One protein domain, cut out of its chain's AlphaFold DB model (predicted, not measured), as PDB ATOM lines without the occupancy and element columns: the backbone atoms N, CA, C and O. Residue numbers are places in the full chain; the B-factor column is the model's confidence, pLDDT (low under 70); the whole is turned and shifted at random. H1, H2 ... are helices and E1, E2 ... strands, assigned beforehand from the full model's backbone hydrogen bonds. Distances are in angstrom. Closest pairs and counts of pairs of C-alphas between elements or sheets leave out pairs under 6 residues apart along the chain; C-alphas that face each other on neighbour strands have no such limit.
ATOM      1  N   GLU A   2      20.745 -89.158  10.102       67.12
ATOM      2  CA  GLU A   2      19.386 -89.491   9.688       67.12
ATOM      3  C   GLU A   2      18.776 -88.244   9.025       67.12
ATOM      4  O   GLU A   2      19.076 -87.121   9.439       67.12
ATOM      5  N   SER A   3      17.992 -88.431   7.957       72.00
ATOM      6  CA  SER A   3      17.423 -87.337   7.140       72.00
ATOM      7  C   SER A   3      16.749 -86.258   7.997       72.00
ATOM      8  O   SER A   3      16.871 -85.062   7.733       72.00
ATOM      9  N   ASP A   4      16.111 -86.691   9.082       79.69
ATOM     10  CA  ASP A   4      15.308 -85.854   9.967       79.69
ATOM     11  C   ASP A   4      16.158 -84.910  10.840       79.69
ATOM     12  O   ASP A   4      15.733 -83.791  11.137       79.69
ATOM     13  N   GLU A   5      17.379 -85.309  11.218       85.94
ATOM     14  CA  GLU A   5      18.280 -84.477  12.032       85.94
ATOM     15  C   GLU A   5      18.799 -83.274  11.236       85.94
ATOM     16  O   GLU A   5      18.852 -82.154  11.751       85.94
ATOM     17  N   PHE A   6      19.143 -83.488   9.959       87.06
ATOM     18  CA  PHE A   6      19.603 -82.412   9.080       87.06
ATOM     19  C   PHE A   6      18.502 -81.386   8.846       87.06
ATOM     20  O   PHE A   6      18.747 -80.185   8.934       87.06
ATOM     21  N   GLU A   7      17.280 -81.845   8.570       87.69
ATOM     22  CA  GLU A   7      16.148 -80.960   8.309       87.69
ATOM     23  C   GLU A   7      15.788 -80.106   9.526       87.69
ATOM     24  O   GLU A   7      15.511 -78.909   9.389       87.69
ATOM     25  N   GLN A   8      15.814 -80.689  10.728       88.38
ATOM     26  CA  GLN A   8      15.583 -79.940  11.962       88.38
ATOM     27  C   GLN A   8      16.671 -78.886  12.186       88.38
ATOM     28  O   GLN A   8      16.354 -77.719  12.443       88.38
ATOM     29  N   GLN A   9      17.941 -79.263  12.011       89.44
ATOM     30  CA  GLN A   9      19.065 -78.336  12.112       89.44
ATOM     31  C   GLN A   9      18.940 -77.205  11.082       89.44
ATOM     32  O   GLN A   9      19.012 -76.030  11.448       89.44
ATOM     33  N   TRP A  10      18.648 -77.536   9.825       89.69
ATOM     34  CA  TRP A  10      18.462 -76.581   8.736       89.69
ATOM     35  C   TRP A  10      17.402 -75.530   9.069       89.69
ATOM     36  O   TRP A  10      17.640 -74.329   8.929       89.69
ATOM     37  N   ARG A  11      16.235 -75.957   9.567       88.50
ATOM     38  CA  ARG A  11      15.138 -75.047   9.929       88.50
ATOM     39  C   ARG A  11      15.499 -74.119  11.088       88.50
ATOM     40  O   ARG A  11      15.062 -72.973  11.072       88.50
ATOM     41  N   SER A  12      16.309 -74.586  12.039       91.25
ATOM     42  CA  SER A  12      16.771 -73.784  13.184       91.25
ATOM     43  C   SER A  12      17.906 -72.803  12.865       91.25
ATOM     44  O   SER A  12      18.106 -71.849  13.613       91.25
ATOM     45  N   MET A  13      18.640 -73.016  11.771       91.94
ATOM     46  CA  MET A  13      19.766 -72.167  11.379       91.94
ATOM     47  C   MET A  13      19.316 -70.808  10.841       91.94
ATOM     48  O   MET A  13      18.306 -70.705  10.137       91.94
ATOM     49  N   SER A  14      20.116 -69.777  11.128       92.69
ATOM     50  CA  SER A  14      19.986 -68.479  10.471       92.69
ATOM     51  C   SER A  14      20.351 -68.579   8.985       92.69
ATOM     52  O   SER A  14      20.974 -69.546   8.543       92.69
ATOM     53  N   GLU A  15      19.978 -67.575   8.190       88.06
ATOM     54  CA  GLU A  15      20.338 -67.541   6.768       88.06
ATOM     55  C   GLU A  15      21.862 -67.554   6.560       88.06
ATOM     56  O   GLU A  15      22.352 -68.319   5.731       88.06
ATOM     57  N   GLY A  16      22.613 -66.808   7.378       87.88
ATOM     58  CA  GLY A  16      24.077 -66.792   7.319       87.88
ATOM     59  C   GLY A  16      24.715 -68.134   7.691       87.88
ATOM     60  O   GLY A  16      25.670 -68.562   7.046       87.88
ATOM     61  N   ASP A  17      24.160 -68.848   8.677       91.25
ATOM     62  CA  ASP A  17      24.663 -70.178   9.053       91.25
ATOM     63  C   ASP A  17      24.401 -71.213   7.957       91.25
ATOM     64  O   ASP A  17      25.255 -72.059   7.684       91.25
ATOM     65  N   ARG A  18      23.239 -71.135   7.293       90.62
ATOM     66  CA  ARG A  18      22.919 -71.990   6.140       90.62
ATOM     67  C   ARG A  18      23.875 -71.737   4.987       90.62
ATOM     68  O   ARG A  18      24.347 -72.691   4.375       90.62
ATOM     69  N   GLU A  19      24.162 -70.476   4.688       89.50
ATOM     70  CA  GLU A  19      25.080 -70.107   3.612       89.50
ATOM     71  C   GLU A  19      26.505 -70.591   3.890       89.50
ATOM     72  O   GLU A  19      27.116 -71.223   3.029       89.50
ATOM     73  N   SER A  20      26.989 -70.399   5.118       90.06
ATOM     74  CA  SER A  20      28.282 -70.924   5.568       90.06
ATOM     75  C   SER A  20      28.353 -72.452   5.437       90.06
ATOM     76  O   SER A  20      29.275 -72.992   4.823       90.06
ATOM     77  N   LEU A  21      27.323 -73.160   5.917       91.69
ATOM     78  CA  LEU A  21      27.231 -74.616   5.820       91.69
ATOM     79  C   LEU A  21      27.221 -75.103   4.361       91.69
ATOM     80  O   LEU A  21      27.887 -76.083   4.022       91.69
ATOM     81  N   LEU A  22      26.469 -74.435   3.484       92.19
ATOM     82  CA  LEU A  22      26.438 -74.765   2.060       92.19
ATOM     83  C   LEU A  22      27.773 -74.476   1.369       92.19
ATOM     84  O   LEU A  22      28.163 -75.247   0.492       92.19
ATOM     85  N   GLY A  23      28.484 -73.421   1.768       91.38
ATOM     86  CA  GLY A  23      29.845 -73.140   1.307       91.38
ATOM     87  C   GLY A  23      30.815 -74.265   1.675       91.38
ATOM     88  O   GLY A  23      31.561 -74.753   0.823       91.38
ATOM     89  N   ASP A  24      30.737 -74.769   2.907       91.44
ATOM     90  CA  ASP A  24      31.522 -75.924   3.350       91.44
ATOM     91  C   ASP A  24      31.203 -77.186   2.535       91.44
ATOM     92  O   ASP A  24      32.113 -77.916   2.123       91.44
ATOM     93  N   PHE A  25      29.921 -77.452   2.269       92.00
ATOM     94  CA  PHE A  25      29.519 -78.563   1.406       92.00
ATOM     95  C   PHE A  25      30.043 -78.394  -0.017       92.00
ATOM     96  O   PHE A  25      30.601 -79.342  -0.569       92.00
ATOM     97  N   LEU A  26      29.924 -77.199  -0.592       92.19
ATOM     98  CA  LEU A  26      30.423 -76.893  -1.926       92.19
ATOM     99  C   LEU A  26      31.915 -77.239  -2.045       92.19
ATOM    100  O   LEU A  26      32.298 -77.963  -2.961       92.19
ATOM    101  N   ILE A  27      32.746 -76.801  -1.095       91.00
ATOM    102  CA  ILE A  27      34.190 -77.087  -1.092       91.00
ATOM    103  C   ILE A  27      34.460 -78.590  -0.936       91.00
ATOM    104  O   ILE A  27      35.305 -79.142  -1.643       91.00
ATOM    105  N   ARG A  28      33.745 -79.278  -0.037       90.88
ATOM    106  CA  ARG A  28      33.945 -80.716   0.244       90.88
ATOM    107  C   ARG A  28      33.515 -81.633  -0.900       90.88
ATOM    108  O   ARG A  28      34.107 -82.706  -1.072       90.88
ATOM    109  N   LEU A  29      32.470 -81.246  -1.627       91.25
ATOM    110  CA  LEU A  29      31.891 -82.008  -2.738       91.25
ATOM    111  C   LEU A  29      32.568 -81.695  -4.073       91.25
ATOM    112  O   LEU A  29      32.501 -82.514  -4.991       91.25
ATOM    113  N   ASN A  30      33.227 -80.541  -4.180       91.44
ATOM    114  CA  ASN A  30      33.961 -80.122  -5.365       91.44
ATOM    115  C   ASN A  30      35.081 -81.119  -5.725       91.44
ATOM    116  O   ASN A  30      35.950 -81.436  -4.914       91.44
ATOM    117  N   GLY A  31      35.055 -81.618  -6.963       87.38
ATOM    118  CA  GLY A  31      35.923 -82.689  -7.457       87.38
ATOM    119  C   GLY A  31      35.419 -84.109  -7.165       87.38
ATOM    120  O   GLY A  31      36.114 -85.068  -7.499       87.38
ATOM    121  N   LYS A  32      34.234 -84.255  -6.556       89.81
ATOM    122  CA  LYS A  32      33.567 -85.541  -6.301       89.81
ATOM    123  C   LYS A  32      32.207 -85.579  -7.000       89.81
ATOM    124  O   LYS A  32      32.121 -85.984  -8.153       89.81
ATOM    125  N   GLU A  33      31.160 -85.137  -6.311       89.25
ATOM    126  CA  GLU A  33      29.769 -85.176  -6.787       89.25
ATOM    127  C   GLU A  33      29.370 -83.904  -7.547       89.25
ATOM    128  O   GLU A  33      28.416 -83.897  -8.332       89.25
ATOM    129  N   LEU A  34      30.134 -82.829  -7.344       91.94
ATOM    130  CA  LEU A  34      30.044 -81.601  -8.118       91.94
ATOM    131  C   LEU A  34      31.442 -81.119  -8.520       91.94
ATOM    132  O   LEU A  34      32.430 -81.459  -7.876       91.94
ATOM    133  N   ASP A  35      31.543 -80.314  -9.573       92.69
ATOM    134  CA  ASP A  35      32.782 -79.636  -9.966       92.69
ATOM    135  C   ASP A  35      32.485 -78.177 -10.309       92.69
ATOM    136  O   ASP A  35      31.664 -77.882 -11.181       92.69
ATOM    137  N   VAL A  36      33.150 -77.253  -9.617       92.19
ATOM    138  CA  VAL A  36      33.096 -75.827  -9.951       92.19
ATOM    139  C   VAL A  36      34.051 -75.575 -11.109       92.19
ATOM    140  O   VAL A  36      35.260 -75.797 -11.007       92.19
ATOM    141  N   VAL A  37      33.513 -75.071 -12.214       91.88
ATOM    142  CA  VAL A  37      34.269 -74.794 -13.434       91.88
ATOM    143  C   VAL A  37      34.096 -73.349 -13.864       91.88
ATOM    144  O   VAL A  37      33.034 -72.760 -13.703       91.88
ATOM    145  N   VAL A  38      35.141 -72.785 -14.463       87.88
ATOM    146  CA  VAL A  38      35.040 -71.504 -15.168       87.88
ATOM    147  C   VAL A  38      34.444 -71.767 -16.546       87.88
ATOM    148  O   VAL A  38      34.916 -72.662 -17.261       87.88
ATOM    149  N   ASP A  39      33.422 -71.002 -16.923       76.88
ATOM    150  CA  ASP A  39      32.767 -71.164 -18.217       76.88
ATOM    151  C   ASP A  39      33.782 -70.955 -19.352       76.88
ATOM    152  O   ASP A  39      34.480 -69.940 -19.451       76.88
ATOM    153  N   ALA A 134      30.386 -71.924 -13.216       91.62
ATOM    154  CA  ALA A 134      29.256 -72.831 -13.259       91.62
ATOM    155  C   ALA A 134      29.553 -74.048 -12.372       91.62
ATOM    156  O   ALA A 134      30.714 -74.382 -12.123       91.62
ATOM    157  N   ILE A 135      28.504 -74.727 -11.919       92.62
ATOM    158  CA  ILE A 135      28.606 -75.991 -11.188       92.62
ATOM    159  C   ILE A 135      28.205 -77.111 -12.140       92.62
ATOM    160  O   ILE A 135      27.115 -77.094 -12.710       92.62
ATOM    161  N   LEU A 136      29.084 -78.089 -12.310       91.12
ATOM    162  CA  LEU A 136      28.784 -79.346 -12.980       91.12
ATOM    163  C   LEU A 136      28.356 -80.368 -11.932       91.12
ATOM    164  O   LEU A 136      29.091 -80.591 -10.977       91.12
ATOM    165  N   SER A 137      27.210 -81.016 -12.109       90.62
ATOM    166  CA  SER A 137      26.823 -82.165 -11.285       90.62
ATOM    167  C   SER A 137      25.919 -83.111 -12.065       90.62
ATOM    168  O   SER A 137      25.057 -82.669 -12.822       90.62
ATOM    169  N   GLY A 138      26.149 -84.421 -11.935       84.69
ATOM    170  CA  GLY A 138      25.339 -85.443 -12.608       84.69
ATOM    171  C   GLY A 138      25.303 -85.326 -14.139       84.69
ATOM    172  O   GLY A 138      24.315 -85.706 -14.749       84.69
ATOM    173  N   GLY A 139      26.338 -84.755 -14.765       84.44
ATOM    174  CA  GLY A 139      26.367 -84.483 -16.210       84.44
ATOM    175  C   GLY A 139      25.643 -83.199 -16.643       84.44
ATOM    176  O   GLY A 139      25.679 -82.851 -17.821       84.44
ATOM    177  N   HIS A 140      25.045 -82.463 -15.707       85.88
ATOM    178  CA  HIS A 140      24.358 -81.200 -15.959       85.88
ATOM    179  C   HIS A 140      25.233 -80.002 -15.583       85.88
ATOM    180  O   HIS A 140      25.948 -80.030 -14.582       85.88
ATOM    181  N   THR A 141      25.129 -78.925 -16.365       89.25
ATOM    182  CA  THR A 141      25.763 -77.633 -16.067       89.25
ATOM    183  C   THR A 141      24.736 -76.667 -15.496       89.25
ATOM    184  O   THR A 141      23.765 -76.315 -16.170       89.25
ATOM    185  N   PHE A 142      24.978 -76.192 -14.280       88.69
ATOM    186  CA  PHE A 142      24.181 -75.178 -13.603       88.69
ATOM    187  C   PHE A 142      24.940 -73.855 -13.579       88.69
ATOM    188  O   PHE A 142      26.114 -73.804 -13.220       88.69
ATOM    189  N   SER A 143      24.266 -72.772 -13.949       86.75
ATOM    190  CA  SER A 143      24.801 -71.413 -13.834       86.75
ATOM    191  C   SER A 143      23.696 -70.436 -13.452       86.75
ATOM    192  O   SER A 143      22.505 -70.733 -13.649       86.75
ATOM    193  N   ARG A 144      24.084 -69.248 -12.972       85.12
ATOM    194  CA  ARG A 144      23.145 -68.152 -12.703       85.12
ATOM    195  C   ARG A 144      22.368 -67.720 -13.944       85.12
ATOM    196  O   ARG A 144      21.204 -67.353 -13.819       85.12
ATOM    197  N   LEU A 145      22.958 -67.825 -15.140       78.69
ATOM    198  CA  LEU A 145      22.318 -67.438 -16.408       78.69
ATOM    199  C   LEU A 145      21.002 -68.193 -16.661       78.69
ATOM    200  O   LEU A 145      20.138 -67.715 -17.392       78.69
ATOM    201  N   TYR A 146      20.823 -69.352 -16.023       76.56
ATOM    202  CA  TYR A 146      19.613 -70.163 -16.138       76.56
ATOM    203  C   TYR A 146      18.608 -69.942 -14.999       76.56
ATOM    204  O   TYR A 146      17.539 -70.538 -15.033       76.56
ATOM    205  N   GLY A 147      18.890 -69.028 -14.064       76.69
ATOM    206  CA  GLY A 147      18.016 -68.679 -12.938       76.69
ATOM    207  C   GLY A 147      18.355 -69.397 -11.631       76.69
ATOM    208  O   GLY A 147      17.733 -69.116 -10.612       76.69
ATOM    209  N   ASN A 148      19.368 -70.267 -11.627       83.62
ATOM    210  CA  ASN A 148      19.735 -71.060 -10.454       83.62
ATOM    211  C   ASN A 148      20.405 -70.220  -9.373       83.62
ATOM    212  O   ASN A 148      21.303 -69.424  -9.666       83.62
ATOM    213  N   ARG A 149      20.044 -70.465  -8.114       89.69
ATOM    214  CA  ARG A 149      20.924 -70.162  -6.984       89.69
ATOM    215  C   ARG A 149      21.899 -71.326  -6.834       89.69
ATOM    216  O   ARG A 149      21.500 -72.480  -6.986       89.69
ATOM    217  N   TRP A 150      23.170 -71.052  -6.564       91.56
ATOM    218  CA  TRP A 150      24.142 -72.134  -6.381       91.56
ATOM    219  C   TRP A 150      23.800 -72.984  -5.147       91.56
ATOM    220  O   TRP A 150      24.024 -74.191  -5.153       91.56
ATOM    221  N   GLN A 151      23.171 -72.372  -4.139       92.62
ATOM    222  CA  GLN A 151      22.675 -73.025  -2.931       92.62
ATOM    223  C   GLN A 151      21.695 -74.163  -3.253       92.62
ATOM    224  O   GLN A 151      21.822 -75.263  -2.718       92.62
ATOM    225  N   ASP A 152      20.764 -73.930  -4.184       90.88
ATOM    226  CA  ASP A 152      19.770 -74.927  -4.605       90.88
ATOM    227  C   ASP A 152      20.440 -76.115  -5.322       90.88
ATOM    228  O   ASP A 152      20.018 -77.265  -5.183       90.88
ATOM    229  N   VAL A 153      21.531 -75.854  -6.056       90.06
ATOM    230  CA  VAL A 153      22.339 -76.902  -6.696       90.06
ATOM    231  C   VAL A 153      23.009 -77.770  -5.633       90.06
ATOM    232  O   VAL A 153      22.914 -78.991  -5.706       90.06
ATOM    233  N   VAL A 154      23.639 -77.161  -4.624       92.06
ATOM    234  CA  VAL A 154      24.301 -77.899  -3.536       92.06
ATOM    235  C   VAL A 154      23.293 -78.748  -2.761       92.06
ATOM    236  O   VAL A 154      23.539 -79.938  -2.582       92.06
ATOM    237  N   LEU A 155      22.139 -78.184  -2.384       91.31
ATOM    238  CA  LEU A 155      21.060 -78.899  -1.687       91.31
ATOM    239  C   LEU A 155      20.578 -80.136  -2.453       91.31
ATOM    240  O   LEU A 155      20.342 -81.183  -1.853       91.31
ATOM    241  N   ARG A 156      20.477 -80.051  -3.784       88.38
ATOM    242  CA  ARG A 156      20.141 -81.205  -4.628       88.38
ATOM    243  C   ARG A 156      21.223 -82.282  -4.576       88.38
ATOM    244  O   ARG A 156      20.881 -83.456  -4.475       88.38
ATOM    245  N   VAL A 157      22.494 -81.890  -4.651       90.06
ATOM    246  CA  VAL A 157      23.625 -82.832  -4.627       90.06
ATOM    247  C   VAL A 157      23.684 -83.579  -3.298       90.06
ATOM    248  O   VAL A 157      23.808 -84.796  -3.302       90.06
ATOM    249  N   ILE A 158      23.484 -82.887  -2.172       90.75
ATOM    250  CA  ILE A 158      23.480 -83.527  -0.845       90.75
ATOM    251  C   ILE A 158      22.191 -84.301  -0.517       90.75
ATOM    252  O   ILE A 158      22.077 -84.839   0.580       90.75
ATOM    253  N   GLY A 159      21.224 -84.368  -1.439       88.62
ATOM    254  CA  GLY A 159      20.007 -85.170  -1.280       88.62
ATOM    255  C   GLY A 159      18.818 -84.466  -0.618       88.62
ATOM    256  O   GLY A 159      17.835 -85.129  -0.300       88.62
ATOM    257  N   TYR A 160      18.846 -83.136  -0.475       88.75
ATOM    258  CA  TYR A 160      17.764 -82.339   0.123       88.75
ATOM    259  C   TYR A 160      17.158 -81.303  -0.849       88.75
ATOM    260  O   TYR A 160      17.046 -80.121  -0.512       88.75
ATOM    261  N   PRO A 161      16.715 -81.697  -2.061       86.81
ATOM    262  CA  PRO A 161      16.172 -80.758  -3.048       86.81
ATOM    263  C   PRO A 161      14.879 -80.066  -2.589       86.81
ATOM    264  O   PRO A 161      14.548 -78.999  -3.090       86.81
ATOM    265  N   HIS A 162      14.148 -80.644  -1.634       85.56
ATOM    266  CA  HIS A 162      12.916 -80.066  -1.092       85.56
ATOM    267  C   HIS A 162      13.167 -78.866  -0.157       85.56
ATOM    268  O   HIS A 162      12.229 -78.142   0.163       85.56
ATOM    269  N   LEU A 163      14.414 -78.654   0.284       86.38
ATOM    270  CA  LEU A 163      14.826 -77.481   1.065       86.38
ATOM    271  C   LEU A 163      15.231 -76.293   0.176       86.38
ATOM    272  O   LEU A 163      15.516 -75.214   0.697       86.38
ATOM    273  N   ALA A 164      15.286 -76.491  -1.144       84.12
ATOM    274  CA  ALA A 164      15.613 -75.449  -2.107       84.12
ATOM    275  C   ALA A 164      14.471 -74.429  -2.228       84.12
ATOM    276  O   ALA A 164      13.291 -74.774  -2.154       84.12
ATOM    277  N   ASN A 165      14.822 -73.162  -2.460       75.25
ATOM    278  CA  ASN A 165      13.831 -72.085  -2.591       75.25
ATOM    279  C   ASN A 165      13.239 -71.996  -4.004       75.25
ATOM    280  O   ASN A 165      12.167 -71.422  -4.197       75.25
ATOM    281  N   ALA A 166      13.942 -72.537  -4.996       67.88
ATOM    282  CA  ALA A 166      13.499 -72.612  -6.377       67.88
ATOM    283  C   ALA A 166      13.891 -73.966  -6.979       67.88
ATOM    284  O   ALA A 166      14.883 -74.574  -6.580       67.88
ATOM    285  N   ALA A 167      13.123 -74.426  -7.968       64.12
ATOM    286  CA  ALA A 167      13.521 -75.576  -8.768       64.12
ATOM    287  C   ALA A 167      14.708 -75.169  -9.663       64.12
ATOM    288  O   ALA A 167      14.550 -74.254 -10.480       64.12
ATOM    289  N   PRO A 168      15.893 -75.792  -9.525       61.84
ATOM    290  CA  PRO A 168      17.018 -75.462 -10.381       61.84
ATOM    291  C   PRO A 168      16.760 -75.957 -11.811       61.84
ATOM    292  O   PRO A 168      16.339 -77.094 -12.008       61.84
ATOM    293  N   ILE A 169      17.056 -75.117 -12.801       76.56
ATOM    294  CA  ILE A 169      16.978 -75.408 -14.233       76.56
ATOM    295  C   ILE A 169      18.406 -75.505 -14.780       76.56
ATOM    296  O   ILE A 169      19.113 -74.498 -14.907       76.56
ATOM    297  N   SER A 170      18.869 -76.710 -15.099       77.56
ATOM    298  CA  SER A 170      20.166 -76.898 -15.757       77.56
ATOM    299  C   SER A 170      20.173 -76.329 -17.181       77.56
ATOM    300  O   SER A 170      19.128 -76.129 -17.795       77.56
ATOM    301  N   HIS A 171      21.361 -76.100 -17.749       77.19
ATOM    302  CA  HIS A 171      21.492 -75.675 -19.148       77.19
ATOM    303  C   HIS A 171      20.796 -76.635 -20.121       77.19
ATOM    304  O   HIS A 171      20.131 -76.181 -21.046       77.19
ATOM    305  N   GLN A 172      20.936 -77.949 -19.904       73.56
ATOM    306  CA  GLN A 172      20.317 -78.958 -20.763       73.56
ATOM    307  C   GLN A 172      18.791 -78.899 -20.659       73.56
ATOM    308  O   GLN A 172      18.128 -78.814 -21.681       73.56
ATOM    309  N   GLU A 173      18.244 -78.833 -19.443       73.56
ATOM    310  CA  GLU A 173      16.795 -78.699 -19.232       73.56
ATOM    311  C   GLU A 173      16.253 -77.390 -19.824       73.56
ATOM    312  O   GLU A 173      15.185 -77.388 -20.423       73.56
ATOM    313  N   LYS A 174      17.004 -76.283 -19.727       77.62
ATOM    314  CA  LYS A 174      16.635 -74.997 -20.338       77.62
ATOM    315  C   LYS A 174      16.636 -75.068 -21.865       77.62
ATOM    316  O   LYS A 174      15.767 -74.488 -22.509       77.62
ATOM    317  N   LEU A 175      17.624 -75.744 -22.450       76.31
ATOM    318  CA  LEU A 175      17.663 -75.985 -23.890       76.31
ATOM    319  C   LEU A 175      16.497 -76.872 -24.317       76.31
ATOM    320  O   LEU A 175      15.821 -76.535 -25.279       76.31
ATOM    321  N   ASP A 176      16.220 -77.950 -23.588       77.69
ATOM    322  CA  ASP A 176      15.104 -78.850 -23.871       77.69
ATOM    323  C   ASP A 176      13.749 -78.126 -23.732       77.69
ATOM    324  O   ASP A 176      12.842 -78.365 -24.526       77.69
ATOM    325  N   GLU A 177      13.621 -77.182 -22.794       79.06
ATOM    326  CA  GLU A 177      12.458 -76.294 -22.659       79.06
ATOM    327  C   GLU A 177      12.318 -75.348 -23.862       79.06
ATOM    328  O   GLU A 177      11.233 -75.230 -24.430       79.06
ATOM    329  N   MET A 178      13.411 -74.708 -24.299       73.88
ATOM    330  CA  MET A 178      13.415 -73.819 -25.472       73.88
ATOM    331  C   MET A 178      13.186 -74.565 -26.793       73.88
ATOM    332  O   MET A 178      12.658 -73.991 -27.744       73.88
ATOM    333  N   LEU A 179      13.613 -75.826 -26.866       79.94
ATOM    334  CA  LEU A 179      13.478 -76.700 -28.031       79.94
ATOM    335  C   LEU A 179      12.180 -77.535 -27.987       79.94
ATOM    336  O   LEU A 179      11.834 -78.189 -28.975       79.94
ATOM    337  N   GLY A 180      11.452 -77.504 -26.867       64.88
ATOM    338  CA  GLY A 180      10.198 -78.216 -26.637       64.88
ATOM    339  C   GLY A 180       8.999 -77.599 -27.363       64.88
ATOM    340  O   GLY A 180       8.968 -76.413 -27.683       64.88
ATOM    341  N   PRO A 181       7.989 -78.433 -27.661       53.62
ATOM    342  CA  PRO A 181       7.590 -78.726 -29.026       53.62
ATOM    343  C   PRO A 181       7.212 -77.457 -29.798       53.62
ATOM    344  O   PRO A 181       6.236 -76.779 -29.464       53.62
ATOM    345  N   ALA A 182       7.879 -77.235 -30.933       49.41
ATOM    346  CA  ALA A 182       7.212 -76.636 -32.078       49.41
ATOM    347  C   ALA A 182       5.961 -77.488 -32.340       49.41
ATOM    348  O   ALA A 182       6.033 -78.551 -32.958       49.41
TER     349      ALA A 182
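Overview. This is residues 2 to 39 and 134 to 182 of the 186 residues of an uncharacterized protein of Cupriavidus necator (UniProt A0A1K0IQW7). Helix H3 sits in the middle, over one small sheet of three strands, while H2 comes in slantwise to H3 and to the E1 side of the sheet; H1 and H4 make the two ends of the long axis, H4 following on from the E3 side. The printed part has 87 residues, in the order H1 H2 E1 E2 E3 H3 H4; the sheet runs E1 E2 E3, antiparallel, and the class is mixed, helices and strands. It is only just compact, close to loose, with a radius of gyration of the C-alphas of 14.0 A, and elongated, spanning 46 by 26 by 23 A.

Along the chain. H1, residues 3 to 12, begins at C-alpha 3 (17.423, -87.337, 7.140) and is 14.9 A long. H2, residues 15 to 29, measures 20.8 A. E1 is residues 34 to 38, 13.3 A; E2 is 134 to 137, 9.8 A; E3 is 140 to 142, 6.5 A. H3, residues 150 to 157, measures 10.9 A. H4, residues 171 to 179, measures 12.0 A and ends at C-alpha 179 (13.478, -76.700, -28.031).

Arrangement. E1 and E2 have N 35 and O 136 within hydrogen-bond range, 2.8 A. The hairpin E2 and E3 has N 135 and O 142 within hydrogen-bond range, 2.9 A. H3 is on the sheet over E2, along the strands at 6 degrees on the local plane, at a height over the sheet of 9.0 A, with only just enough of the sheet, 6 C-alphas, for that plane. H2 touches H3, closest C-alphas Leu 26 and Val 154, 6.4 A, at a steep tilt of 57 degrees, and only grazes the sheet. H4 only grazes it too, with residues 171 to 173. H1 and H2 are close but not clearly touching, closest C-alphas Trp 10 and Arg 18, 6.9 A. In the four helices every O i to N i+4 pair is within hydrogen-bond range.

Size, cuts and confidence. The C-alphas farthest apart, of Ser 12 and Ala 182, are 46.3 A apart. Residues 40 to 133 are not printed; C-alphas 39 and 134 are 6.3 A apart. The link H3 to H4 is long, 13 residues. Residues 2, 166 to 168 and 180 to 182 have pLDDT under 70.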